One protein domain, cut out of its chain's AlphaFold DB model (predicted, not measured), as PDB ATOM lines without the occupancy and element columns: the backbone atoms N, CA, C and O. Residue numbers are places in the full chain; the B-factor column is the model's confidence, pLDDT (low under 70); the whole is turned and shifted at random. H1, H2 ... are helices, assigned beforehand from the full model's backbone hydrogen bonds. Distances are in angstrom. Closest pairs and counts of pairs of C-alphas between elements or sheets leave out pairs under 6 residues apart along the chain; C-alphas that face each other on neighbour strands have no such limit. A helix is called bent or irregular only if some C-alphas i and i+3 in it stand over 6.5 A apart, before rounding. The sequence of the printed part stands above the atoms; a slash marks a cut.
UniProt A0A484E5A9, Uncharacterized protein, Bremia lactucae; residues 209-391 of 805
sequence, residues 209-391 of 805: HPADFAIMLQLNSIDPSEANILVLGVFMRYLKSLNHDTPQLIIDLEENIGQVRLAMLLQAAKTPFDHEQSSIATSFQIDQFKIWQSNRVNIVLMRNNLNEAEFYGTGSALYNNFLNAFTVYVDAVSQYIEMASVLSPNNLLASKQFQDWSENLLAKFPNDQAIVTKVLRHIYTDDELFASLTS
ATOM      1  N   HIS A 209      34.439  51.840 -29.925       84.19
ATOM      2  CA  HIS A 209      34.381  52.311 -28.550       84.19
ATOM      3  C   HIS A 209      33.062  51.854 -27.879       84.19
ATOM      4  O   HIS A 209      32.000  51.925 -28.498       84.19
ATOM      5  N   PRO A 210      33.073  51.414 -26.608       86.06
ATOM      6  CA  PRO A 210      31.880  51.000 -25.858       86.06
ATOM      7  C   PRO A 210      30.709  51.982 -25.928       86.06
ATOM      8  O   PRO A 210      29.555  51.576 -26.075       86.06
ATOM      9  N   ALA A 211      31.007  53.278 -25.855       82.06
ATOM     10  CA  ALA A 211      29.993  54.315 -25.988       82.06
ATOM     11  C   ALA A 211      29.408  54.385 -27.406       82.06
ATOM     12  O   ALA A 211      28.194  54.504 -27.555       82.06
ATOM     13  N   ASP A 212      30.241  54.233 -28.438       83.94
ATOM     14  CA  ASP A 212      29.796  54.216 -29.834       83.94
ATOM     15  C   ASP A 212      28.946  52.979 -30.117       83.94
ATOM     16  O   ASP A 212      27.912  53.074 -30.773       83.94
ATOM     17  N   PHE A 213      29.308  51.828 -29.545       85.94
ATOM     18  CA  PHE A 213      28.500  50.615 -29.634       85.94
ATOM     19  C   PHE A 213      27.146  50.788 -28.922       85.94
ATOM     20  O   PHE A 213      26.111  50.379 -29.447       85.94
ATOM     21  N   ALA A 214      27.102  51.474 -27.774       82.75
ATOM     22  CA  ALA A 214      25.842  51.822 -27.114       82.75
ATOM     23  C   ALA A 214      24.973  52.773 -27.959       82.75
ATOM     24  O   ALA A 214      23.749  52.619 -27.995       82.75
ATOM     25  N   ILE A 215      25.589  53.738 -28.652       81.62
ATOM     26  CA  ILE A 215      24.916  54.650 -29.592       81.62
ATOM     27  C   ILE A 215      24.405  53.884 -30.818       81.62
ATOM     28  O   ILE A 215      23.275  54.106 -31.244       81.62
ATOM     29  N   MET A 216      25.189  52.941 -31.342       81.38
ATOM     30  CA  MET A 216      24.813  52.063 -32.453       81.38
ATOM     31  C   MET A 216      23.600  51.190 -32.097       81.38
ATOM     32  O   MET A 216      22.713  50.973 -32.920       81.38
ATOM     33  N   LEU A 217      23.511  50.758 -30.837       79.75
ATOM     34  CA  LEU A 217      22.342  50.083 -30.265       79.75
ATOM     35  C   LEU A 217      21.230  51.047 -29.810       79.75
ATOM     36  O   LEU A 217      20.237  50.616 -29.225       79.75
ATOM     37  N   GLN A 218      21.384  52.350 -30.063       76.94
ATOM     38  CA  GLN A 218      20.445  53.422 -29.726       76.94
ATOM     39  C   GLN A 218      20.081  53.513 -28.231       76.94
ATOM     40  O   GLN A 218      19.064  54.112 -27.867       76.94
ATOM     41  N   LEU A 219      20.920  52.986 -27.333       76.56
ATOM     42  CA  LEU A 219      20.681  52.967 -25.880       76.56
ATOM     43  C   LEU A 219      20.681  54.373 -25.252       76.56
ATOM     44  O   LEU A 219      20.092  54.599 -24.190       76.56
ATOM     45  N   ASN A 220      21.290  55.341 -25.937       70.62
ATOM     46  CA  ASN A 220      21.241  56.765 -25.608       70.62
ATOM     47  C   ASN A 220      19.854  57.398 -25.841       70.62
ATOM     48  O   ASN A 220      19.526  58.405 -25.214       70.62
ATOM     49  N   SER A 221      19.032  56.819 -26.719       66.62
ATOM     50  CA  SER A 221      17.727  57.360 -27.122       66.62
ATOM     51  C   SER A 221      16.544  56.543 -26.598       66.62
ATOM     52  O   SER A 221      15.491  57.112 -26.319       66.62
ATOM     53  N   ILE A 222      16.734  55.241 -26.372       65.81
ATOM     54  CA  ILE A 222      15.710  54.346 -25.825       65.81
ATOM     55  C   ILE A 222      15.617  54.533 -24.310       65.81
ATOM     56  O   ILE A 222      16.625  54.385 -23.616       65.81
ATOM     57  N   ASP A 223      14.427  54.846 -23.789       63.19
ATOM     58  CA  ASP A 223      14.172  54.884 -22.343       63.19
ATOM     59  C   ASP A 223      14.681  53.569 -21.717       63.19
ATOM     60  O   ASP A 223      14.277  52.510 -22.178       63.19
ATOM     61  N   PRO A 224      15.558  53.577 -20.696       60.72
ATOM     62  CA  PRO A 224      16.070  52.352 -20.075       60.72
ATOM     63  C   PRO A 224      14.979  51.406 -19.556       60.72
ATOM     64  O   PRO A 224      15.214  50.206 -19.433       60.72
ATOM     65  N   SER A 225      13.779  51.922 -19.272       56.25
ATOM     66  CA  SER A 225      12.610  51.109 -18.946       56.25
ATOM     67  C   SER A 225      11.950  50.453 -20.162       56.25
ATOM     68  O   SER A 225      11.242  49.459 -20.000       56.25
ATOM     69  N   GLU A 226      12.156  51.003 -21.357       52.81
ATOM     70  CA  GLU A 226      11.738  50.500 -22.673       52.81
ATOM     71  C   GLU A 226      12.871  49.767 -23.410       52.81
ATOM     72  O   GLU A 226      12.605  49.060 -24.384       52.81
ATOM     73  N   ALA A 227      14.117  49.905 -22.943       56.06
ATOM     74  CA  ALA A 227      15.281  49.213 -23.464       56.06
ATOM     75  C   ALA A 227      15.033  47.716 -23.340       56.06
ATOM     76  O   ALA A 227      14.930  47.155 -22.248       56.06
ATOM     77  N   ASN A 228      14.864  47.076 -24.494       63.41
ATOM     78  CA  ASN A 228      14.589  45.657 -24.547       63.41
ATOM     79  C   ASN A 228      15.745  44.908 -23.868       63.41
ATOM     80  O   ASN A 228      16.910  45.144 -24.198       63.41
ATOM     81  N   ILE A 229      15.408  43.986 -22.959       63.84
ATOM     82  CA  ILE A 229      16.349  43.083 -22.274       63.84
ATOM     83  C   ILE A 229      17.333  42.471 -23.272       63.84
ATOM     84  O   ILE A 229      18.509  42.342 -22.959       63.84
ATOM     85  N   LEU A 230      16.873  42.185 -24.491       68.00
ATOM     86  CA  LEU A 230      17.670  41.603 -25.567       68.00
ATOM     87  C   LEU A 230      18.764  42.549 -26.080       68.00
ATOM     88  O   LEU A 230      19.908  42.133 -26.215       68.00
ATOM     89  N   VAL A 231      18.453  43.829 -26.305       75.50
ATOM     90  CA  VAL A 231      19.438  44.835 -26.751       75.50
ATOM     91  C   VAL A 231      20.439  45.123 -25.633       75.50
ATOM     92  O   VAL A 231      21.644  45.176 -25.871       75.50
ATOM     93  N   LEU A 232      19.950  45.216 -24.393       76.50
ATOM     94  CA  LEU A 232      20.805  45.297 -23.209       76.50
ATOM     95  C   LEU A 232      21.687  44.051 -23.065       76.50
ATOM     96  O   LEU A 232      22.839  44.173 -22.670       76.50
ATOM     97  N   GLY A 233      21.180  42.868 -23.408       76.00
ATOM     98  CA  GLY A 233      21.920  41.609 -23.376       76.00
ATOM     99  C   GLY A 233      23.068  41.604 -24.376       76.00
ATOM    100  O   GLY A 233      24.195  41.284 -24.007       76.00
ATOM    101  N   VAL A 234      22.826  42.054 -25.612       82.00
ATOM    102  CA  VAL A 234      23.886  42.230 -26.621       82.00
ATOM    103  C   VAL A 234      24.937  43.228 -26.144       82.00
ATOM    104  O   VAL A 234      26.129  42.941 -26.231       82.00
ATOM    105  N   PHE A 235      24.515  44.356 -25.570       86.19
ATOM    106  CA  PHE A 235      25.435  45.339 -25.005       86.19
ATOM    107  C   PHE A 235      26.274  44.762 -23.854       86.19
ATOM    108  O   PHE A 235      27.489  44.913 -23.855       86.19
ATOM    109  N   MET A 236      25.667  44.035 -22.907       83.81
ATOM    110  CA  MET A 236      26.399  43.395 -21.802       83.81
ATOM    111  C   MET A 236      27.378  42.327 -22.299       83.81
ATOM    112  O   MET A 236      28.505  42.250 -21.813       83.81
ATOM    113  N   ARG A 237      26.986  41.518 -23.290       80.25
ATOM    114  CA  ARG A 237      27.876  40.526 -23.911       80.25
ATOM    115  C   ARG A 237      29.043  41.195 -24.633       80.25
ATOM    116  O   ARG A 237      30.163  40.704 -24.526       80.25
ATOM    117  N   TYR A 238      28.805  42.333 -25.284       85.19
ATOM    118  CA  TYR A 238      29.867  43.156 -25.853       85.19
ATOM    119  C   TYR A 238      30.824  43.667 -24.773       85.19
ATOM    120  O   TYR A 238      32.020  43.403 -24.852       85.19
ATOM    121  N   LEU A 239      30.310  44.289 -23.708       83.12
ATOM    122  CA  LEU A 239      31.134  44.747 -22.586       83.12
ATOM    123  C   LEU A 239      31.960  43.616 -21.954       83.12
ATOM    124  O   LEU A 239      33.114  43.829 -21.609       83.12
ATOM    125  N   LYS A 240      31.406  42.400 -21.860       77.06
ATOM    126  CA  LYS A 240      32.132  41.207 -21.394       77.06
ATOM    127  C   LYS A 240      33.227  40.753 -22.365       77.06
ATOM    128  O   LYS A 240      34.231  40.203 -21.926       77.06
ATOM    129  N   SER A 241      33.014  40.915 -23.670       75.44
ATOM    130  CA  SER A 241      33.986  40.534 -24.703       75.44
ATOM    131  C   SER A 241      35.168  41.495 -24.804       75.44
ATOM    132  O   SER A 241      36.191  41.161 -25.400       75.44
ATOM    133  N   LEU A 242      35.035  42.681 -24.217       74.44
ATOM    134  CA  LEU A 242      36.080  43.679 -24.223       74.44
ATOM    135  C   LEU A 242      37.176  43.336 -23.219       74.44
ATOM    136  O   LEU A 242      36.919  43.028 -22.060       74.44
ATOM    137  N   ASN A 243      38.416  43.463 -23.691       59.41
ATOM    138  CA  ASN A 243      39.647  43.365 -22.913       59.41
ATOM    139  C   ASN A 243      39.653  44.237 -21.640       59.41
ATOM    140  O   ASN A 243      40.458  43.969 -20.784       59.41
ATOM    141  N   HIS A 244      38.890  45.340 -21.571       57.44
ATOM    142  CA  HIS A 244      39.259  46.580 -20.859       57.44
ATOM    143  C   HIS A 244      39.290  46.544 -19.319       57.44
ATOM    144  O   HIS A 244      38.502  45.856 -18.674       57.44
ATOM    145  N   ASP A 245      40.155  47.395 -18.740       59.09
ATOM    146  CA  ASP A 245      40.123  47.734 -17.312       59.09
ATOM    147  C   ASP A 245      38.734  48.262 -16.939       59.09
ATOM    148  O   ASP A 245      38.286  49.298 -17.441       59.09
ATOM    149  N   THR A 246      38.028  47.507 -16.098       67.56
ATOM    150  CA  THR A 246      36.596  47.722 -15.863       67.56
ATOM    151  C   THR A 246      36.306  49.094 -15.228       67.56
ATOM    152  O   THR A 246      35.361  49.746 -15.669       67.56
ATOM    153  N   PRO A 247      37.108  49.616 -14.275       70.81
ATOM    154  CA  PRO A 247      36.939  50.973 -13.755       70.81
ATOM    155  C   PRO A 247      37.106  52.080 -14.804       70.81
ATOM    156  O   PRO A 247      36.243  52.955 -14.880       70.81
ATOM    157  N   GLN A 248      38.163  52.054 -15.626       72.81
ATOM    158  CA  GLN A 248      38.351  53.068 -16.672       72.81
ATOM    159  C   GLN A 248      37.232  53.003 -17.716       72.81
ATOM    160  O   GLN A 248      36.672  54.030 -18.084       72.81
ATOM    161  N   LEU A 249      36.829  51.791 -18.105       79.88
ATOM    162  CA  LEU A 249      35.693  51.564 -18.994       79.88
ATOM    163  C   LEU A 249      34.396  52.182 -18.448       79.88
ATOM    164  O   LEU A 249      33.636  52.781 -19.207       79.88
ATOM    165  N   ILE A 250      34.128  52.054 -17.144       83.25
ATOM    166  CA  ILE A 250      32.967  52.701 -16.519       83.25
ATOM    167  C   ILE A 250      33.095  54.222 -16.587       83.25
ATOM    168  O   ILE A 250      32.123  54.861 -16.972       83.25
ATOM    169  N   ILE A 251      34.255  54.803 -16.263       80.75
ATOM    170  CA  ILE A 251      34.473  56.260 -16.346       80.75
ATOM    171  C   ILE A 251      34.197  56.755 -17.771       80.75
ATOM    172  O   ILE A 251      33.406  57.677 -17.960       80.75
ATOM    173  N   ASP A 252      34.758  56.084 -18.776       80.50
ATOM    174  CA  ASP A 252      34.574  56.444 -20.181       80.50
ATOM    175  C   ASP A 252      33.093  56.333 -20.596       80.50
ATOM    176  O   ASP A 252      32.550  57.198 -21.291       80.50
ATOM    177  N   LEU A 253      32.391  55.287 -20.148       84.38
ATOM    178  CA  LEU A 253      30.950  55.126 -20.376       84.38
ATOM    179  C   LEU A 253      30.126  56.206 -19.657       84.38
ATOM    180  O   LEU A 253      29.145  56.698 -20.216       84.38
ATOM    181  N   GLU A 254      30.508  56.595 -18.442       84.75
ATOM    182  CA  GLU A 254      29.866  57.662 -17.673       84.75
ATOM    183  C   GLU A 254      30.025  59.030 -18.338       84.75
ATOM    184  O   GLU A 254      29.072  59.811 -18.335       84.75
ATOM    185  N   GLU A 255      31.186  59.307 -18.932       80.62
ATOM    186  CA  GLU A 255      31.461  60.549 -19.660       80.62
ATOM    187  C   GLU A 255      30.656  60.649 -20.962       80.62
ATOM    188  O   GLU A 255      30.151  61.722 -21.295       80.62
ATOM    189  N   ASN A 256      30.493  59.535 -21.683       79.50
ATOM    190  CA  ASN A 256      29.878  59.541 -23.012       79.50
ATOM    191  C   ASN A 256      28.365  59.261 -23.011       79.50
ATOM    192  O   ASN A 256      27.628  59.832 -23.814       79.50
ATOM    193  N   ILE A 257      27.880  58.376 -22.135       78.06
ATOM    194  CA  ILE A 257      26.456  57.996 -22.042       78.06
ATOM    195  C   ILE A 257      25.762  58.749 -20.896       78.06
ATOM    196  O   ILE A 257      24.546  58.952 -20.929       78.06
ATOM    197  N   GLY A 258      26.526  59.199 -19.899       78.56
ATOM    198  CA  GLY A 258      26.035  59.859 -18.694       78.56
ATOM    199  C   GLY A 258      25.920  58.899 -17.508       78.56
ATOM    200  O   GLY A 258      25.335  57.821 -17.618       78.56
ATOM    201  N   GLN A 259      26.409  59.333 -16.342       79.44
ATOM    202  CA  GLN A 259      26.407  58.578 -15.074       79.44
ATOM    203  C   GLN A 259      25.038  57.979 -14.724       79.44
ATOM    204  O   GLN A 259      24.910  56.782 -14.458       79.44
ATOM    205  N   VAL A 260      23.998  58.818 -14.776       76.25
ATOM    206  CA  VAL A 260      22.611  58.444 -14.455       76.25
ATOM    207  C   VAL A 260      22.075  57.416 -15.448       76.25
ATOM    208  O   VAL A 260      21.471  56.415 -15.064       76.25
ATOM    209  N   ARG A 261      22.333  57.632 -16.740       77.38
ATOM    210  CA  ARG A 261      21.849  56.765 -17.815       77.38
ATOM    211  C   ARG A 261      22.519  55.396 -17.761       77.38
ATOM    212  O   ARG A 261      21.825  54.388 -17.861       77.38
ATOM    213  N   LEU A 262      23.834  55.346 -17.546       83.81
ATOM    214  CA  LEU A 262      24.572  54.095 -17.379       83.81
ATOM    215  C   LEU A 262      24.040  53.296 -16.183       83.81
ATOM    216  O   LEU A 262      23.723  52.117 -16.328       83.81
ATOM    217  N   ALA A 263      23.839  53.954 -15.038       80.62
ATOM    218  CA  ALA A 263      23.258  53.344 -13.844       80.62
ATOM    219  C   ALA A 263      21.878  52.717 -14.114       80.62
ATOM    220  O   ALA A 263      21.598  51.595 -13.680       80.62
ATOM    221  N   MET A 264      21.025  53.411 -14.875       77.44
ATOM    222  CA  MET A 264      19.715  52.904 -15.290       77.44
ATOM    223  C   MET A 264      19.820  51.686 -16.208       77.44
ATOM    224  O   MET A 264      19.105  50.709 -15.995       77.44
ATOM    225  N   LEU A 265      20.701  51.730 -17.211       80.81
ATOM    226  CA  LEU A 265      20.897  50.631 -18.161       80.81
ATOM    227  C   LEU A 265      21.419  49.375 -17.452       80.81
ATOM    228  O   LEU A 265      20.896  48.284 -17.679       80.81
ATOM    229  N   LEU A 266      22.381  49.527 -16.537       84.81
ATOM    230  CA  LEU A 266      22.895  48.429 -15.717       84.81
ATOM    231  C   LEU A 266      21.809  47.866 -14.794       84.81
ATOM    232  O   LEU A 266      21.641  46.654 -14.695       84.81
ATOM    233  N   GLN A 267      21.005  48.727 -14.163       82.62
ATOM    234  CA  GLN A 267      19.905  48.272 -13.315       82.62
ATOM    235  C   GLN A 267      18.804  47.552 -14.110       82.62
ATOM    236  O   GLN A 267      18.234  46.581 -13.613       82.62
ATOM    237  N   ALA A 268      18.512  48.000 -15.333       77.69
ATOM    238  CA  ALA A 268      17.558  47.356 -16.232       77.69
ATOM    239  C   ALA A 268      18.086  46.011 -16.765       77.69
ATOM    240  O   ALA A 268      17.329  45.046 -16.864       77.69
ATOM    241  N   ALA A 269      19.389  45.894 -17.023       76.75
ATOM    242  CA  ALA A 269      20.020  44.645 -17.455       76.75
ATOM    243  C   ALA A 269      20.046  43.555 -16.360       76.75
ATOM    244  O   ALA A 269      20.271  42.388 -16.659       76.75
ATOM    245  N   LYS A 270      19.746  43.900 -15.100       76.75
ATOM    246  CA  LYS A 270      19.591  42.950 -13.979       76.75
ATOM    247  C   LYS A 270      18.202  42.296 -13.897       76.75
ATOM    248  O   LYS A 270      17.895  41.621 -12.916       76.75
ATOM    249  N   THR A 271      17.337  42.520 -14.883       67.94
ATOM    250  CA  THR A 271      15.983  41.945 -14.917       67.94
ATOM    251  C   THR A 271      16.066  40.411 -15.101       67.94
ATOM    252  O   THR A 271      16.851  39.950 -15.924       67.94
ATOM    253  N   PRO A 272      15.284  39.595 -14.363       53.22
ATOM    254  CA  PRO A 272      15.583  38.179 -14.059       53.22
ATOM    255  C   PRO A 272      15.463  37.152 -15.205       53.22
ATOM    256  O   PRO A 272      15.351  35.960 -14.936       53.22
ATOM    257  N   PHE A 273      15.456  37.565 -16.472       59.41
ATOM    258  CA  PHE A 273      15.262  36.640 -17.595       59.41
ATOM    259  C   PHE A 273      16.559  35.973 -18.083       59.41
ATOM    260  O   PHE A 273      16.478  34.931 -18.728       59.41
ATOM    261  N   ASP A 274      17.730  36.525 -17.745       64.56
ATOM    262  CA  ASP A 274      19.042  35.974 -18.102       64.56
ATOM    263  C   ASP A 274      20.039  36.140 -16.933       64.56
ATOM    264  O   ASP A 274      20.386  37.257 -16.530       64.56
ATOM    265  N   HIS A 275      20.483  35.011 -16.364       67.50
ATOM    266  CA  HIS A 275      21.438  34.981 -15.251       67.50
ATOM    267  C   HIS A 275      22.817  35.523 -15.641       67.50
ATOM    268  O   HIS A 275      23.455  36.190 -14.826       67.50
ATOM    269  N   GLU A 276      23.275  35.267 -16.866       69.69
ATOM    270  CA  GLU A 276      24.583  35.717 -17.334       69.69
ATOM    271  C   GLU A 276      24.577  37.234 -17.531       69.69
ATOM    272  O   GLU A 276      25.430  37.934 -16.982       69.69
ATOM    273  N   GLN A 277      23.562  37.758 -18.223       75.00
ATOM    274  CA  GLN A 277      23.361  39.199 -18.376       75.00
ATOM    275  C   GLN A 277      23.265  39.897 -17.017       75.00
ATOM    276  O   GLN A 277      23.933  40.909 -16.788       75.00
ATOM    277  N   SER A 278      22.471  39.348 -16.092       74.00
ATOM    278  CA  SER A 278      22.323  39.932 -14.763       74.00
ATOM    279  C   SER A 278      23.629  39.908 -13.972       74.00
ATOM    280  O   SER A 278      23.844  40.820 -13.168       74.00
ATOM    281  N   SER A 279      24.473  38.893 -14.156       73.44
ATOM    282  CA  SER A 279      25.777  38.802 -13.499       73.44
ATOM    283  C   SER A 279      26.732  39.878 -14.016       73.44
ATOM    284  O   SER A 279      27.278  40.645 -13.222       73.44
ATOM    285  N   ILE A 280      26.832  40.035 -15.343       75.25
ATOM    286  CA  ILE A 280      27.645  41.085 -15.981       75.25
ATOM    287  C   ILE A 280      27.169  42.471 -15.531       75.25
ATOM    288  O   ILE A 280      27.963  43.286 -15.069       75.25
ATOM    289  N   ALA A 281      25.863  42.730 -15.597       80.44
ATOM    290  CA  ALA A 281      25.296  44.019 -15.223       80.44
ATOM    291  C   ALA A 281      25.493  44.345 -13.734       80.44
ATOM    292  O   ALA A 281      25.790  45.485 -13.380       80.44
ATOM    293  N   THR A 282      25.365  43.344 -12.853       78.00
ATOM    294  CA  THR A 282      25.660  43.514 -11.421       78.00
ATOM    295  C   THR A 282      27.135  43.829 -11.212       78.00
ATOM    296  O   THR A 282      27.441  44.736 -10.442       78.00
ATOM    297  N   SER A 283      28.020  43.155 -11.950       78.44
ATOM    298  CA  SER A 283      29.457  43.393 -11.886       78.44
ATOM    299  C   SER A 283      29.811  44.838 -12.213       78.44
ATOM    300  O   SER A 283      30.390  45.520 -11.372       78.44
ATOM    301  N   PHE A 284      29.382  45.318 -13.382       83.06
ATOM    302  CA  PHE A 284      29.614  46.693 -13.833       83.06
ATOM    303  C   PHE A 284      28.993  47.727 -12.882       83.06
ATOM    304  O   PHE A 284      29.573  48.781 -12.633       83.06
ATOM    305  N   GLN A 285      27.827  47.425 -12.301       85.12
ATOM    306  CA  GLN A 285      27.170  48.311 -11.340       85.12
ATOM    307  C   GLN A 285      27.955  48.436 -10.023       85.12
ATOM    308  O   GLN A 285      28.011  49.518  -9.444       85.12
ATOM    309  N   ILE A 286      28.584  47.361  -9.546       81.12
ATOM    310  CA  ILE A 286      29.449  47.407  -8.358       81.12
ATOM    311  C   ILE A 286      30.701  48.244  -8.630       81.12
ATOM    312  O   ILE A 286      31.096  49.042  -7.779       81.12
ATOM    313  N   ASP A 287      31.295  48.117  -9.815       80.62
ATOM    314  CA  ASP A 287      32.456  48.926 -10.198       80.62
ATOM    315  C   ASP A 287      32.087  50.416 -10.301       80.62
ATOM    316  O   ASP A 287      32.819  51.276  -9.802       80.62
ATOM    317  N   GLN A 288      30.889  50.726 -10.805       84.81
ATOM    318  CA  GLN A 288      30.316  52.073 -10.745       84.81
ATOM    319  C   GLN A 288      30.156  52.575  -9.298       84.81
ATOM    320  O   GLN A 288      30.563  53.694  -8.975       84.81
ATOM    321  N   PHE A 289      29.629  51.749  -8.388       86.31
ATOM    322  CA  PHE A 289      29.504  52.113  -6.971       86.31
ATOM    323  C   PHE A 289      30.859  52.407  -6.322       86.31
ATOM    324  O   PHE A 289      30.978  53.358  -5.545       86.31
ATOM    325  N   LYS A 290      31.892  51.627  -6.663       79.06
ATOM    326  CA  LYS A 290      33.266  51.825  -6.191       79.06
ATOM    327  C   LYS A 290      33.814  53.190  -6.612       79.06
ATOM    328  O   LYS A 290      34.371  53.903  -5.773       79.06
ATOM    329  N   ILE A 291      33.629  53.570  -7.878       81.31
ATOM    330  CA  ILE A 291      34.052  54.879  -8.405       81.31
ATOM    331  C   ILE A 291      33.350  56.001  -7.638       81.31
ATOM    332  O   ILE A 291      34.004  56.901  -7.107       81.31
ATOM    333  N   TRP A 292      32.033  55.920  -7.482       83.62
ATOM    334  CA  TRP A 292      31.265  56.939  -6.768       83.62
ATOM    335  C   TRP A 292      31.645  57.065  -5.292       83.62
ATOM    336  O   TRP A 292      31.776  58.181  -4.784       83.62
ATOM    337  N   GLN A 293      31.907  55.949  -4.613       78.50
ATOM    338  CA  GLN A 293      32.396  55.964  -3.237       78.50
ATOM    339  C   GLN A 293      33.775  56.627  -3.129       78.50
ATOM    340  O   GLN A 293      33.987  57.450  -2.235       78.50
ATOM    341  N   SER A 294      34.698  56.333  -4.054       77.31
ATOM    342  CA  SER A 294      36.023  56.973  -4.091       77.31
ATOM    343  C   SER A 294      35.934  58.489  -4.316       77.31
ATOM    344  O   SER A 294      36.656  59.259  -3.680       77.31
ATOM    345  N   ASN A 295      34.938  58.930  -5.090       78.00
ATOM    346  CA  ASN A 295      34.587  60.335  -5.302       78.00
ATOM    347  C   ASN A 295      33.761  60.949  -4.153       78.00
ATOM    348  O   ASN A 295      33.243  62.058  -4.281       78.00
ATOM    349  N   ARG A 296      33.647  60.255  -3.011       74.81
ATOM    350  CA  ARG A 296      32.906  60.672  -1.805       74.81
ATOM    351  C   ARG A 296      31.429  60.978  -2.057       74.81
ATOM    352  O   ARG A 296      30.813  61.747  -1.311       74.81
ATOM    353  N   VAL A 297      30.838  60.361  -3.077       73.69
ATOM    354  CA  VAL A 297      29.404  60.453  -3.335       73.69
ATOM    355  C   VAL A 297      28.689  59.604  -2.288       73.69
ATOM    356  O   VAL A 297      28.782  58.379  -2.277       73.69
ATOM    357  N   ASN A 298      28.001  60.261  -1.357       68.38
ATOM    358  CA  ASN A 298      27.159  59.588  -0.370       68.38
ATOM    359  C   ASN A 298      25.725  59.430  -0.901       68.38
ATOM    360  O   ASN A 298      25.356  60.045  -1.897       68.38
ATOM    361  N   ILE A 299      24.884  58.656  -0.208       67.81
ATOM    362  CA  ILE A 299      23.488  58.423  -0.621       67.81
ATOM    363  C   ILE A 299      22.676  59.722  -0.791       67.81
ATOM    364  O   ILE A 299      21.757  59.775  -1.603       67.81
ATOM    365  N   VAL A 300      23.020  60.786  -0.058       66.00
ATOM    366  CA  VAL A 300      22.351  62.092  -0.152       66.00
ATOM    367  C   VAL A 300      22.752  62.809  -1.441       66.00
ATOM    368  O   VAL A 300      21.885  63.266  -2.176       66.00
ATOM    369  N   LEU A 301      24.047  62.857  -1.760       68.31
ATOM    370  CA  LEU A 301      24.564  63.376  -3.027       68.31
ATOM    371  C   LEU A 301      24.073  62.537  -4.206       68.31
ATOM    372  O   LEU A 301      23.704  63.094  -5.228       68.31
ATOM    373  N   MET A 302      23.973  61.220  -4.039       70.88
ATOM    374  CA  MET A 302      23.412  60.308  -5.031       70.88
ATOM    375  C   MET A 302      21.952  60.631  -5.337       70.88
ATOM    376  O   MET A 302      21.594  60.777  -6.496       70.88
ATOM    377  N   ARG A 303      21.124  60.815  -4.301       70.44
ATOM    378  CA  ARG A 303      19.720  61.231  -4.445       70.44
ATOM    379  C   ARG A 303      19.563  62.629  -5.037       70.44
ATOM    380  O   ARG A 303      18.535  62.910  -5.635       70.44
ATOM    381  N   ASN A 304      20.547  63.504  -4.842       66.50
ATOM    382  CA  ASN A 304      20.535  64.851  -5.407       66.50
ATOM    383  C   ASN A 304      21.023  64.876  -6.866       66.50
ATOM    384  O   ASN A 304      20.537  65.689  -7.646       66.50
ATOM    385  N   ASN A 305      21.968  64.001  -7.224       63.31
ATOM    386  CA  ASN A 305      22.536  63.882  -8.569       63.31
ATOM    387  C   ASN A 305      21.652  63.040  -9.499       63.31
ATOM    388  O   ASN A 305      21.614  63.287 -10.698       63.31
ATOM    389  N   LEU A 306      20.941  62.053  -8.952       66.50
ATOM    390  CA  LEU A 306      19.937  61.270  -9.657       66.50
ATOM    391  C   LEU A 306      18.589  61.971  -9.489       66.50
ATOM    392  O   LEU A 306      17.904  61.791  -8.483       66.50
ATOM    393  N   ASN A 307      18.198  62.795 -10.455       62.72
ATOM    394  CA  ASN A 307      16.868  63.386 -10.425       62.72
ATOM    395  C   ASN A 307      15.830  62.266 -10.621       62.72
ATOM    396  O   ASN A 307      15.821  61.610 -11.658       62.72
ATOM    397  N   GLU A 308      14.925  62.051  -9.660       56.06
ATOM    398  CA  GLU A 308      13.823  61.078  -9.798       56.06
ATOM    399  C   GLU A 308      12.990  61.355 -11.068       56.06
ATOM    400  O   GLU A 308      12.442  60.436 -11.678       56.06
ATOM    401  N   ALA A 309      12.961  62.612 -11.533       55.59
ATOM    402  CA  ALA A 309      12.319  63.001 -12.785       55.59
ATOM    403  C   ALA A 309      13.069  62.571 -14.063       55.59
ATOM    404  O   ALA A 309      12.484  62.584 -15.141       55.59
ATOM    405  N   GLU A 310      14.336  62.167 -13.989       58.12
ATOM    406  CA  GLU A 310      15.050  61.546 -15.118       58.12
ATOM    407  C   GLU A 310      14.717  60.045 -15.245       58.12
ATOM    408  O   GLU A 310      15.010  59.424 -16.264       58.12
ATOM    409  N   PHE A 311      14.017  59.482 -14.251       59.72
ATOM    410  CA  PHE A 311      13.533  58.102 -14.179       59.72
ATOM    411  C   PHE A 311      12.009  57.982 -14.489       59.72
ATOM    412  O   PHE A 311      11.303  57.186 -13.867       59.72
ATOM    413  N   TYR A 312      11.422  58.749 -15.420       46.34
ATOM    414  CA  TYR A 312       9.972  58.639 -15.722       46.34
ATOM    415  C   TYR A 312       9.613  57.498 -16.695       46.34
ATOM    416  O   TYR A 312      10.268  57.318 -17.708       46.34
ATOM    417  N   GLY A 313       8.522  56.773 -16.388       52.75
ATOM    418  CA  GLY A 313       7.907  55.707 -17.205       52.75
ATOM    419  C   GLY A 313       7.523  54.490 -16.352       52.75
ATOM    420  O   GLY A 313       6.352  54.136 -16.227       52.75
ATOM    421  N   THR A 314       8.516  53.941 -15.648       50.62
ATOM    422  CA  THR A 314       8.388  52.942 -14.561       50.62
ATOM    423  C   THR A 314       9.407  53.175 -13.429       50.62
ATOM    424  O   THR A 314       9.619  52.310 -12.575       50.62
ATOM    425  N   GLY A 315      10.114  54.310 -13.442       51.97
ATOM    426  CA  GLY A 315      11.432  54.412 -12.825       51.97
ATOM    427  C   GLY A 315      11.500  54.713 -11.334       51.97
ATOM    428  O   GLY A 315      12.612  54.777 -10.837       51.97
ATOM    429  N   SER A 316      10.402  54.735 -10.567       60.19
ATOM    430  CA  SER A 316      10.532  54.699  -9.098       60.19
ATOM    431  C   SER A 316      11.050  53.342  -8.605       60.19
ATOM    432  O   SER A 316      11.841  53.288  -7.670       60.19
ATOM    433  N   ALA A 317      10.671  52.228  -9.244       68.38
ATOM    434  CA  ALA A 317      11.115  50.894  -8.833       68.38
ATOM    435  C   ALA A 317      12.584  50.638  -9.196       68.38
ATOM    436  O   ALA A 317      13.345  50.173  -8.352       68.38
ATOM    437  N   LEU A 318      13.003  50.981 -10.422       69.88
ATOM    438  CA  LEU A 318      14.407  50.868 -10.839       69.88
ATOM    439  C   LEU A 318      15.300  51.797 -10.013       69.88
ATOM    440  O   LEU A 318      16.330  51.352  -9.515       69.88
ATOM    441  N   TYR A 319      14.870  53.043  -9.793       73.88
ATOM    442  CA  TYR A 319      15.561  54.000  -8.933       73.88
ATOM    443  C   TYR A 319      15.683  53.508  -7.486       73.88
ATOM    444  O   TYR A 319      16.777  53.489  -6.929       73.88
ATOM    445  N   ASN A 320      14.591  53.034  -6.880       76.88
ATOM    446  CA  ASN A 320      14.615  52.519  -5.510       76.88
ATOM    447  C   ASN A 320      15.456  51.243  -5.386       76.88
ATOM    448  O   ASN A 320      16.184  51.093  -4.409       76.88
ATOM    449  N   ASN A 321      15.404  50.345  -6.373       80.19
ATOM    450  CA  ASN A 321      16.242  49.144  -6.401       80.19
ATOM    451  C   ASN A 321      17.724  49.502  -6.524       80.19
ATOM    452  O   ASN A 321      18.551  48.921  -5.825       80.19
ATOM    453  N   PHE A 322      18.041  50.488  -7.360       82.19
ATOM    454  CA  PHE A 322      19.386  51.015  -7.516       82.19
ATOM    455  C   PHE A 322      19.907  51.639  -6.216       82.19
ATOM    456  O   PHE A 322      20.962  51.252  -5.719       82.19
ATOM    457  N   LEU A 323      19.140  52.556  -5.615       81.88
ATOM    458  CA  LEU A 323      19.499  53.192  -4.347       81.88
ATOM    459  C   LEU A 323      19.634  52.175  -3.210       81.88
ATOM    460  O   LEU A 323      20.544  52.302  -2.392       81.88
ATOM    461  N   ASN A 324      18.758  51.168  -3.154       84.06
ATOM    462  CA  ASN A 324      18.867  50.079  -2.187       84.06
ATOM    463  C   ASN A 324      20.151  49.276  -2.409       84.06
ATOM    464  O   ASN A 324      20.866  49.029  -1.444       84.06
ATOM    465  N   ALA A 325      20.477  48.910  -3.652       83.06
ATOM    466  CA  ALA A 325      21.711  48.192  -3.968       83.06
ATOM    467  C   ALA A 325      22.958  49.004  -3.583       83.06
ATOM    468  O   ALA A 325      23.859  48.466  -2.941       83.06
ATOM    469  N   PHE A 326      22.981  50.305  -3.890       84.50
ATOM    470  CA  PHE A 326      24.073  51.195  -3.496       84.50
ATOM    471  C   PHE A 326      24.185  51.329  -1.972       84.50
ATOM    472  O   PHE A 326      25.276  51.220  -1.421       84.50
ATOM    473  N   THR A 327      23.059  51.496  -1.270       83.88
ATOM    474  CA  THR A 327      23.035  51.584   0.202       83.88
ATOM    475  C   THR A 327      23.571  50.301   0.831       83.88
ATOM    476  O   THR A 327      24.456  50.356   1.674       83.88
ATOM    477  N   VAL A 328      23.100  49.139   0.366       84.88
ATOM    478  CA  VAL A 328      23.587  47.834   0.825       84.88
ATOM    479  C   VAL A 328      25.092  47.693   0.597       84.88
ATOM    480  O   VAL A 328      25.782  47.187   1.478       84.88
ATOM    481  N   TYR A 329      25.596  48.123  -0.560       83.94
ATOM    482  CA  TYR A 329      27.024  48.085  -0.867       83.94
ATOM    483  C   TYR A 329      27.832  48.969   0.099       83.94
ATOM    484  O   TYR A 329      28.778  48.491   0.724       83.94
ATOM    485  N   VAL A 330      27.430  50.229   0.288       82.12
ATOM    486  CA  VAL A 330      28.105  51.174   1.197       82.12
ATOM    487  C   VAL A 330      28.071  50.687   2.650       82.12
ATOM    488  O   VAL A 330      29.084  50.766   3.352       82.12
ATOM    489  N   ASP A 331      26.938  50.142   3.096       83.31
ATOM    490  CA  ASP A 331      26.793  49.553   4.429       83.31
ATOM    491  C   ASP A 331      27.706  48.333   4.593       83.31
ATOM    492  O   ASP A 331      28.369  48.200   5.619       83.31
ATOM    493  N   ALA A 332      27.785  47.462   3.583       81.00
ATOM    494  CA  ALA A 332      28.644  46.283   3.615       81.00
ATOM    495  C   ALA A 332      30.129  46.651   3.693       81.00
ATOM    496  O   ALA A 332      30.851  46.055   4.493       81.00
ATOM    497  N   VAL A 333      30.570  47.654   2.922       80.00
ATOM    498  CA  VAL A 333      31.935  48.201   2.998       80.00
ATOM    499  C   VAL A 333      32.203  48.756   4.398       80.00
ATOM    500  O   VAL A 333      33.223  48.436   5.000       80.00
ATOM    501  N   SER A 334      31.273  49.536   4.952       81.81
ATOM    502  CA  SER A 334      31.428  50.148   6.280       81.81
ATOM    503  C   SER A 334      31.502  49.101   7.400       81.81
ATOM    504  O   SER A 334      32.399  49.166   8.239       81.81
ATOM    505  N   GLN A 335      30.613  48.101   7.378       82.19
ATOM    506  CA  GLN A 335      30.613  46.976   8.323       82.19
ATOM    507  C   GLN A 335      31.905  46.163   8.239       82.19
ATOM    508  O   GLN A 335      32.437  45.738   9.264       82.19
ATOM    509  N   TYR A 336      32.428  45.958   7.028       78.44
ATOM    510  CA  TYR A 336      33.692  45.260   6.857       78.44
ATOM    511  C   TYR A 336      34.866  46.070   7.416       78.44
ATOM    512  O   TYR A 336      35.692  45.509   8.128       78.44
ATOM    513  N   ILE A 337      34.944  47.379   7.138       78.62
ATOM    514  CA  ILE A 337      35.992  48.255   7.696       78.62
ATOM    515  C   ILE A 337      35.981  48.188   9.229       78.62
ATOM    516  O   ILE A 337      37.036  48.059   9.850       78.62
ATOM    517  N   GLU A 338      34.797  48.225   9.841       80.62
ATOM    518  CA  GLU A 338      34.642  48.089  11.290       80.62
ATOM    519  C   GLU A 338      35.144  46.721  11.783       80.62
ATOM    520  O   GLU A 338      35.959  46.661  12.704       80.62
ATOM    521  N   MET A 339      34.758  45.628  11.124       78.75
ATOM    522  CA  MET A 339      35.205  44.271  11.461       78.75
ATOM    523  C   MET A 339      36.729  44.100  11.324       78.75
ATOM    524  O   MET A 339      37.386  43.562  12.219       78.75
ATOM    525  N   ALA A 340      37.304  44.614  10.237       69.06
ATOM    526  CA  ALA A 340      38.736  44.591   9.950       69.06
ATOM    527  C   ALA A 340      39.560  45.475  10.901       69.06
ATOM    528  O   ALA A 340      40.748  45.229  11.088       69.06
ATOM    529  N   SER A 341      38.947  46.484  11.529       72.88
ATOM    530  CA  SER A 341      39.614  47.317  12.539       72.88
ATOM    531  C   SER A 341      39.820  46.604  13.881       72.88
ATOM    532  O   SER A 341      40.671  47.012  14.673       72.88
ATOM    533  N   VAL A 342      39.063  45.530  14.136       69.81
ATOM    534  CA  VAL A 342      39.067  44.782  15.405       69.81
ATOM    535  C   VAL A 342      39.795  43.439  15.281       69.81
ATOM    536  O   VAL A 342      40.356  42.946  16.260       69.81
ATOM    537  N   LEU A 343      39.809  42.840  14.089       62.72
ATOM    538  CA  LEU A 343      40.392  41.523  13.830       62.72
ATOM    539  C   LEU A 343      41.657  41.634  12.974       62.72
ATOM    540  O   LEU A 343      41.708  42.396  12.013       62.72
ATOM    541  N   SER A 344      42.683  40.836  13.282       62.38
ATOM    542  CA  SER A 344      43.868  40.755  12.421       62.38
ATOM    543  C   SER A 344      43.508  40.148  11.050       62.38
ATOM    544  O   SER A 344      42.696  39.217  11.001       62.38
ATOM    545  N   PRO A 345      44.135  40.592   9.937       59.00
ATOM    546  CA  PRO A 345      43.824  40.111   8.583       59.00
ATOM    547  C   PRO A 345      43.881  38.585   8.416       59.00
ATOM    548  O   PRO A 345      43.104  38.018   7.656       59.00
ATOM    549  N   ASN A 346      44.759  37.905   9.161       56.84
ATOM    550  CA  ASN A 346      44.919  36.447   9.086       56.84
ATOM    551  C   ASN A 346      43.783  35.678   9.787       56.84
ATOM    552  O   ASN A 346      43.459  34.566   9.384       56.84
ATOM    553  N   ASN A 347      43.142  36.269  10.803       63.00
ATOM    554  CA  ASN A 347      42.039  35.642  11.545       63.00
ATOM    555  C   ASN A 347      40.657  36.040  11.010       63.00
ATOM    556  O   ASN A 347      39.656  35.409  11.347       63.00
ATOM    557  N   LEU A 348      40.596  37.097  10.202       67.75
ATOM    558  CA  LEU A 348      39.356  37.685   9.715       67.75
ATOM    559  C   LEU A 348      38.603  36.730   8.782       67.75
ATOM    560  O   LEU A 348      37.436  36.447   9.036       67.75
ATOM    561  N   LEU A 349      39.282  36.146   7.789       69.19
ATOM    562  CA  LEU A 349      38.677  35.225   6.812       69.19
ATOM    563  C   LEU A 349      38.172  33.911   7.432       69.19
ATOM    564  O   LEU A 349      37.225  33.307   6.932       69.19
ATOM    565  N   ALA A 350      38.786  33.477   8.536       66.75
ATOM    566  CA  ALA A 350      38.380  32.289   9.287       66.75
ATOM    567  C   ALA A 350      37.322  32.589  10.368       66.75
ATOM    568  O   ALA A 350      36.843  31.676  11.043       66.75
ATOM    569  N   SER A 351      36.964  33.860  10.570       73.69
ATOM    570  CA  SER A 351      36.015  34.255  11.605       73.69
ATOM    571  C   SER A 351      34.573  33.963  11.190       73.69
ATOM    572  O   SER A 351      34.168  34.173  10.045       73.69
ATOM    573  N   LYS A 352      33.752  33.553  12.161       80.31
ATOM    574  CA  LYS A 352      32.306  33.407  11.952       80.31
ATOM    575  C   LYS A 352      31.647  34.728  11.529       80.31
ATOM    576  O   LYS A 352      30.728  34.721  10.726       80.31
ATOM    577  N   GLN A 353      32.148  35.858  12.031       80.31
ATOM    578  CA  GLN A 353      31.643  37.186  11.672       80.31
ATOM    579  C   GLN A 353      31.825  37.481  10.180       80.31
ATOM    580  O   GLN A 353      30.905  37.994   9.548       80.31
ATOM    581  N   PHE A 354      32.974  37.111   9.610       82.62
ATOM    582  CA  PHE A 354      33.219  37.235   8.176       82.62
ATOM    583  C   PHE A 354      32.326  36.302   7.359       82.62
ATOM    584  O   PHE A 354      31.763  36.739   6.359       82.62
ATOM    585  N   GLN A 355      32.148  35.050   7.797       81.50
ATOM    586  CA  GLN A 355      31.237  34.107   7.140       81.50
ATOM    587  C   GLN A 355      29.805  34.654   7.114       81.50
ATOM    588  O   GLN A 355      29.259  34.850   6.029       81.50
ATOM    589  N   ASP A 356      29.263  35.029   8.276       83.00
ATOM    590  CA  ASP A 356      27.920  35.601   8.411       83.00
ATOM    591  C   ASP A 356      27.770  36.878   7.555       83.00
ATOM    592  O   ASP A 356      26.746  37.089   6.902       83.00
ATOM    593  N   TRP A 357      28.787  37.745   7.517       87.56
ATOM    594  CA  TRP A 357      28.784  38.948   6.678       87.56
ATOM    595  C   TRP A 357      28.803  38.617   5.180       87.56
ATOM    596  O   TRP A 357      28.004  39.172   4.424       87.56
ATOM    597  N   SER A 358      29.660  37.688   4.752       83.88
ATOM    598  CA  SER A 358      29.796  37.287   3.349       83.88
ATOM    599  C   SER A 358      28.527  36.612   2.820       83.88
ATOM    600  O   SER A 358      28.067  36.950   1.731       83.88
ATOM    601  N   GLU A 359      27.895  35.744   3.616       83.00
ATOM    602  CA  GLU A 359      26.626  35.094   3.277       83.00
ATOM    603  C   GLU A 359      25.492  36.118   3.160       83.00
ATOM    604  O   GLU A 359      24.728  36.096   2.195       83.00
ATOM    605  N   ASN A 360      25.415  37.071   4.094       83.88
ATOM    606  CA  ASN A 360      24.436  38.157   4.034       83.88
ATOM    607  C   ASN A 360      24.646  39.072   2.819       83.88
ATOM    608  O   ASN A 360      23.670  39.565   2.248       83.88
ATOM    609  N   LEU A 361      25.897  39.321   2.423       82.56
ATOM    610  CA  LEU A 361      26.219  40.115   1.241       82.56
ATOM    611  C   LEU A 361      25.830  39.371  -0.043       82.56
ATOM    612  O   LEU A 361      25.132  39.937  -0.884       82.56
ATOM    613  N   LEU A 362      26.193  38.093  -0.158       82.06
ATOM    614  CA  LEU A 362      25.823  37.234  -1.286       82.06
ATOM    615  C   LEU A 362      24.303  37.075  -1.411       82.06
ATOM    616  O   LEU A 362      23.774  37.140  -2.517       82.06
ATOM    617  N   ALA A 363      23.571  36.967  -0.300       80.62
ATOM    618  CA  ALA A 363      22.107  36.911  -0.314       80.62
ATOM    619  C   ALA A 363      21.463  38.178  -0.910       80.62
ATOM    620  O   ALA A 363      20.382  38.111  -1.495       80.62
ATOM    621  N   LYS A 364      22.125  39.335  -0.784       79.94
ATOM    622  CA  LYS A 364      21.670  40.610  -1.358       79.94
ATOM    623  C   LYS A 364      22.162  40.830  -2.796       79.94
ATOM    624  O   LYS A 364      21.556  41.621  -3.517       79.94
ATOM    625  N   PHE A 365      23.198  40.105  -3.226       75.38
ATOM    626  CA  PHE A 365      23.739  40.103  -4.590       75.38
ATOM    627  C   PHE A 365      23.875  38.672  -5.150       75.38
ATOM    628  O   PHE A 365      24.974  38.245  -5.498       75.38
ATOM    629  N   PRO A 366      22.768  37.919  -5.298       68.62
ATOM    630  CA  PRO A 366      22.821  36.490  -5.629       68.62
ATOM    631  C   PRO A 366      23.416  36.182  -7.015       68.62
ATOM    632  O   PRO A 366      23.807  35.047  -7.271       68.62
ATOM    633  N   ASN A 367      23.490  37.183  -7.900       65.69
ATOM    634  CA  ASN A 367      23.989  37.048  -9.272       65.69
ATOM    635  C   ASN A 367      25.445  37.521  -9.451       65.69
ATOM    636  O   ASN A 367      25.978  37.408 -10.553       65.69
ATOM    637  N   ASP A 368      26.094  38.055  -8.412       69.00
ATOM    638  CA  ASP A 368      27.516  38.412  -8.459       69.00
ATOM    639  C   ASP A 368      28.240  37.746  -7.296       69.00
ATOM    640  O   ASP A 368      28.359  38.296  -6.203       69.00
ATOM    641  N   GLN A 369      28.723  36.534  -7.552       68.75
ATOM    642  CA  GLN A 369      29.459  35.777  -6.551       68.75
ATOM    643  C   GLN A 369      30.840  36.411  -6.251       68.75
ATOM    644  O   GLN A 369      31.424  36.136  -5.201       68.75
ATOM    645  N   ALA A 370      31.340  37.310  -7.111       73.12
ATOM    646  CA  ALA A 370      32.603  38.027  -6.936       73.12
ATOM    647  C   ALA A 370      32.470  39.272  -6.036       73.12
ATOM    648  O   ALA A 370      33.482  39.899  -5.704       73.12
ATOM    649  N   ILE A 371      31.250  39.644  -5.614       78.00
ATOM    650  CA  ILE A 371      30.983  40.839  -4.790       78.00
ATOM    651  C   ILE A 371      31.854  40.889  -3.533       78.00
ATOM    652  O   ILE A 371      32.368  41.950  -3.180       78.00
ATOM    653  N   VAL A 372      32.057  39.742  -2.880       81.56
ATOM    654  CA  VAL A 372      32.867  39.648  -1.662       81.56
ATOM    655  C   VAL A 372      34.304  40.061  -1.978       81.56
ATOM    656  O   VAL A 372      34.821  40.991  -1.364       81.56
ATOM    657  N   THR A 373      34.918  39.462  -3.001       80.56
ATOM    658  CA  THR A 373      36.277  39.799  -3.454       80.56
ATOM    659  C   THR A 373      36.399  41.264  -3.873       80.56
ATOM    660  O   THR A 373      37.383  41.921  -3.534       80.56
ATOM    661  N   LYS A 374      35.398  41.825  -4.560       77.31
ATOM    662  CA  LYS A 374      35.398  43.239  -4.974       77.31
ATOM    663  C   LYS A 374      35.359  44.204  -3.792       77.31
ATOM    664  O   LYS A 374      36.107  45.181  -3.795       77.31
ATOM    665  N   VAL A 375      34.538  43.920  -2.779       76.94
ATOM    666  CA  VAL A 375      34.503  44.710  -1.538       76.94
ATOM    667  C   VAL A 375      35.840  44.610  -0.802       76.94
ATOM    668  O   VAL A 375      36.362  45.626  -0.351       76.94
ATOM    669  N   LEU A 376      36.456  43.426  -0.758       78.81
ATOM    670  CA  LEU A 376      37.787  43.253  -0.171       78.81
ATOM    671  C   LEU A 376      38.854  44.086  -0.900       78.81
ATOM    672  O   LEU A 376      39.607  44.808  -0.250       78.81
ATOM    673  N   ARG A 377      38.869  44.078  -2.239       78.06
ATOM    674  CA  ARG A 377      39.769  44.908  -3.072       78.06
ATOM    675  C   ARG A 377      39.505  46.415  -2.980       78.06
ATOM    676  O   ARG A 377      40.273  47.207  -3.521       78.06
ATOM    677  N   HIS A 378      38.394  46.844  -2.381       71.25
ATOM    678  CA  HIS A 378      38.168  48.263  -2.088       71.25
ATOM    679  C   HIS A 378      38.961  48.726  -0.860       71.25
ATOM    680  O   HIS A 378      39.266  49.907  -0.727       71.25
ATOM    681  N   ILE A 379      39.283  47.795   0.036       70.88
ATOM    682  CA  ILE A 379      39.824  48.082   1.365       70.88
ATOM    683  C   ILE A 379      41.298  47.682   1.438       70.88
ATOM    684  O   ILE A 379      42.090  48.397   2.045       70.88
ATOM    685  N   TYR A 380      41.659  46.577   0.786       73.12
ATOM    686  CA  TYR A 380      43.030  46.088   0.689       73.12
ATOM    687  C   TYR A 380      43.586  46.269  -0.711       73.12
ATOM    688  O   TYR A 380      42.878  46.150  -1.713       73.12
ATOM    689  N   THR A 381      44.896  46.466  -0.767       75.88
ATOM    690  CA  THR A 381      45.650  46.286  -2.004       75.88
ATOM    691  C   THR A 381      45.602  44.823  -2.456       75.88
ATOM    692  O   THR A 381      45.446  43.905  -1.645       75.88
ATOM    693  N   ASP A 382      45.784  44.589  -3.759       77.56
ATOM    694  CA  ASP A 382      45.909  43.234  -4.319       77.56
ATOM    695  C   ASP A 382      47.008  42.425  -3.596       77.56
ATOM    696  O   ASP A 382      46.857  41.223  -3.383       77.56
ATOM    697  N   ASP A 383      48.086  43.097  -3.172       75.56
ATOM    698  CA  ASP A 383      49.204  42.519  -2.422       75.56
ATOM    699  C   ASP A 383      48.792  42.008  -1.034       75.56
ATOM    700  O   ASP A 383      49.119  40.877  -0.660       75.56
ATOM    701  N   GLU A 384      48.088  42.837  -0.265       77.62
ATOM    702  CA  GLU A 384      47.621  42.509   1.086       77.62
ATOM    703  C   GLU A 384      46.552  41.418   1.055       77.62
ATOM    704  O   GLU A 384      46.600  40.474   1.849       77.62
ATOM    705  N   LEU A 385      45.614  41.514   0.109       79.00
ATOM    706  CA  LEU A 385      44.544  40.538  -0.048       79.00
ATOM    707  C   LEU A 385      45.103  39.174  -0.459       79.00
ATOM    708  O   LEU A 385      44.755  38.158   0.140       79.00
ATOM    709  N   PHE A 386      46.024  39.139  -1.423       81.31
ATOM    710  CA  PHE A 386      46.679  37.903  -1.832       81.31
ATOM    711  C   PHE A 386      47.486  37.269  -0.696       81.31
ATOM    712  O   PHE A 386      47.391  36.061  -0.475       81.31
ATOM    713  N   ALA A 387      48.256  38.064   0.054       76.94
ATOM    714  CA  ALA A 387      49.016  37.569   1.201       76.94
ATOM    715  C   ALA A 387      48.095  36.985   2.285       76.94
ATOM    716  O   ALA A 387      48.385  35.922   2.832       76.94
ATOM    717  N   SER A 388      46.958  37.638   2.551       75.88
ATOM    718  CA  SER A 388      45.946  37.150   3.490       75.88
ATOM    719  C   SER A 388      45.286  35.856   3.005       75.88
ATOM    720  O   SER A 388      45.117  34.935   3.800       75.88
ATOM    721  N   LEU A 389      44.982  35.724   1.710       78.44
ATOM    722  CA  LEU A 389      44.351  34.526   1.130       78.44
ATOM    723  C   LEU A 389      45.309  33.333   0.981       78.44
ATOM    724  O   LEU A 389      44.866  32.186   0.990       78.44
ATOM    725  N   THR A 390      46.615  33.588   0.857       74.44
ATOM    726  CA  THR A 390      47.662  32.559   0.689       74.44
ATOM    727  C   THR A 390      48.453  32.264   1.968       74.44
ATOM    728  O   THR A 390      49.454  31.539   1.933       74.44
ATOM    729  N   SER A 391      48.011  32.799   3.110       73.19
ATOM    730  CA  SER A 391      48.604  32.497   4.413       73.19
ATOM    731  C   SER A 391      48.324  31.044   4.820       73.19
ATOM    732  O   SER A 391      47.281  30.487   4.475       73.19
TER     733      SER A 391
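AT A GLANCE: This is residues 209 to 391 of the 805 residues of an uncharacterized protein of Bremia lactucae (UniProt A0A484E5A9). One long helix, H7, runs as a spine along much of the domain's length, with H3b and H4 packed on its first part and H9 folded back beside its later part. H1 and H2 cover H3 and H4 at one end; H5 and H6 sit on another side of H7, and H10 fits between H4, H7 and H9, with H8 and H11 beyond it at the far end. The printed part has 183 residues with eleven named helices, H1 to H11 in chain order, and no named strand: all helix, mostly crossed. It is compact, with a radius of gyration of the C-alphas of 17.0 A and spans of 50 by 34 by 30 A.

IN THESE COORDINATES: Find C-alpha 210 at (31.880, 51.000, -25.858), where H1, residues 210 to 216, begins. H2 follows at residues 229 to 241, 18.0 A long. H3, residues 246 to 269, was assigned as one helix by its hydrogen bonds but is bent: C-alphas 256 and 259 are 8.7 A apart. Its arms are H3a, 246 to 256, and H3b, 259 to 269. H4 spans 275 to 294 over 28.7 A, H5 299 to 305 and H6 308 to 311. From C-alpha 315 at (11.432, 54.412, -12.825), H7 runs 40.7 A to residue 342. Then come H8, 345 to 348; H9, 352 to 364, 18.5 A long; H10, 371 to 379; and H11, 382 to 389, ending at (44.351, 34.526, 1.130).

HOW THE PARTS SIT: Start at the hub, H7, touching six helices. Its residues 318 to 322 alone touch H3b, about perpendicular at 82 degrees; the closest C-alphas, of Gln 267 and Phe 322, are 6.4 A apart. H4 touches it at Phe 289 and Phe 326, 6.5 A, and forms a helical hairpin with H3b at a shallow 25 degrees. H2 touches H4 at Gly 233 and Gln 277, 5.7 A; H1 touches H3a at Ala 211 and Leu 253, 5.8 A. H6 touches H7 at Phe 311 and Tyr 319, 7.0 A; H5 only just touches it, with 3 pairs of C-alphas within 8 A, closest Ile 299 and Thr 327, 6.9 A. H9 runs opposite ways to H7 at a shallow 10 degrees, touching at Ala 332 and Leu 361, 7.0 A. H10 touches H9 at Ser 358 and Val 372, 6.3 A. H8 and H11 are close but not clearly touching, at Asn 346 and Ser 388, 5.7 A. O i to N i+4 pairs are within hydrogen-bond range throughout H1, H2, H3a, H3b, H4, H5, H9 and H11, in 23 of 24 in H7 and 4 of 5 in H10; H6 and H8 are too short for one.

THE WHOLE: The farthest C-alphas, of Gly 313 and Ser 391, are 51.6 A apart. The printed part has no cut, and its one long link is H1 to H2. Mean pLDDT of the printed part is 74.6; 53 residues are under 70, among them 221 to 230 and 304 to 318.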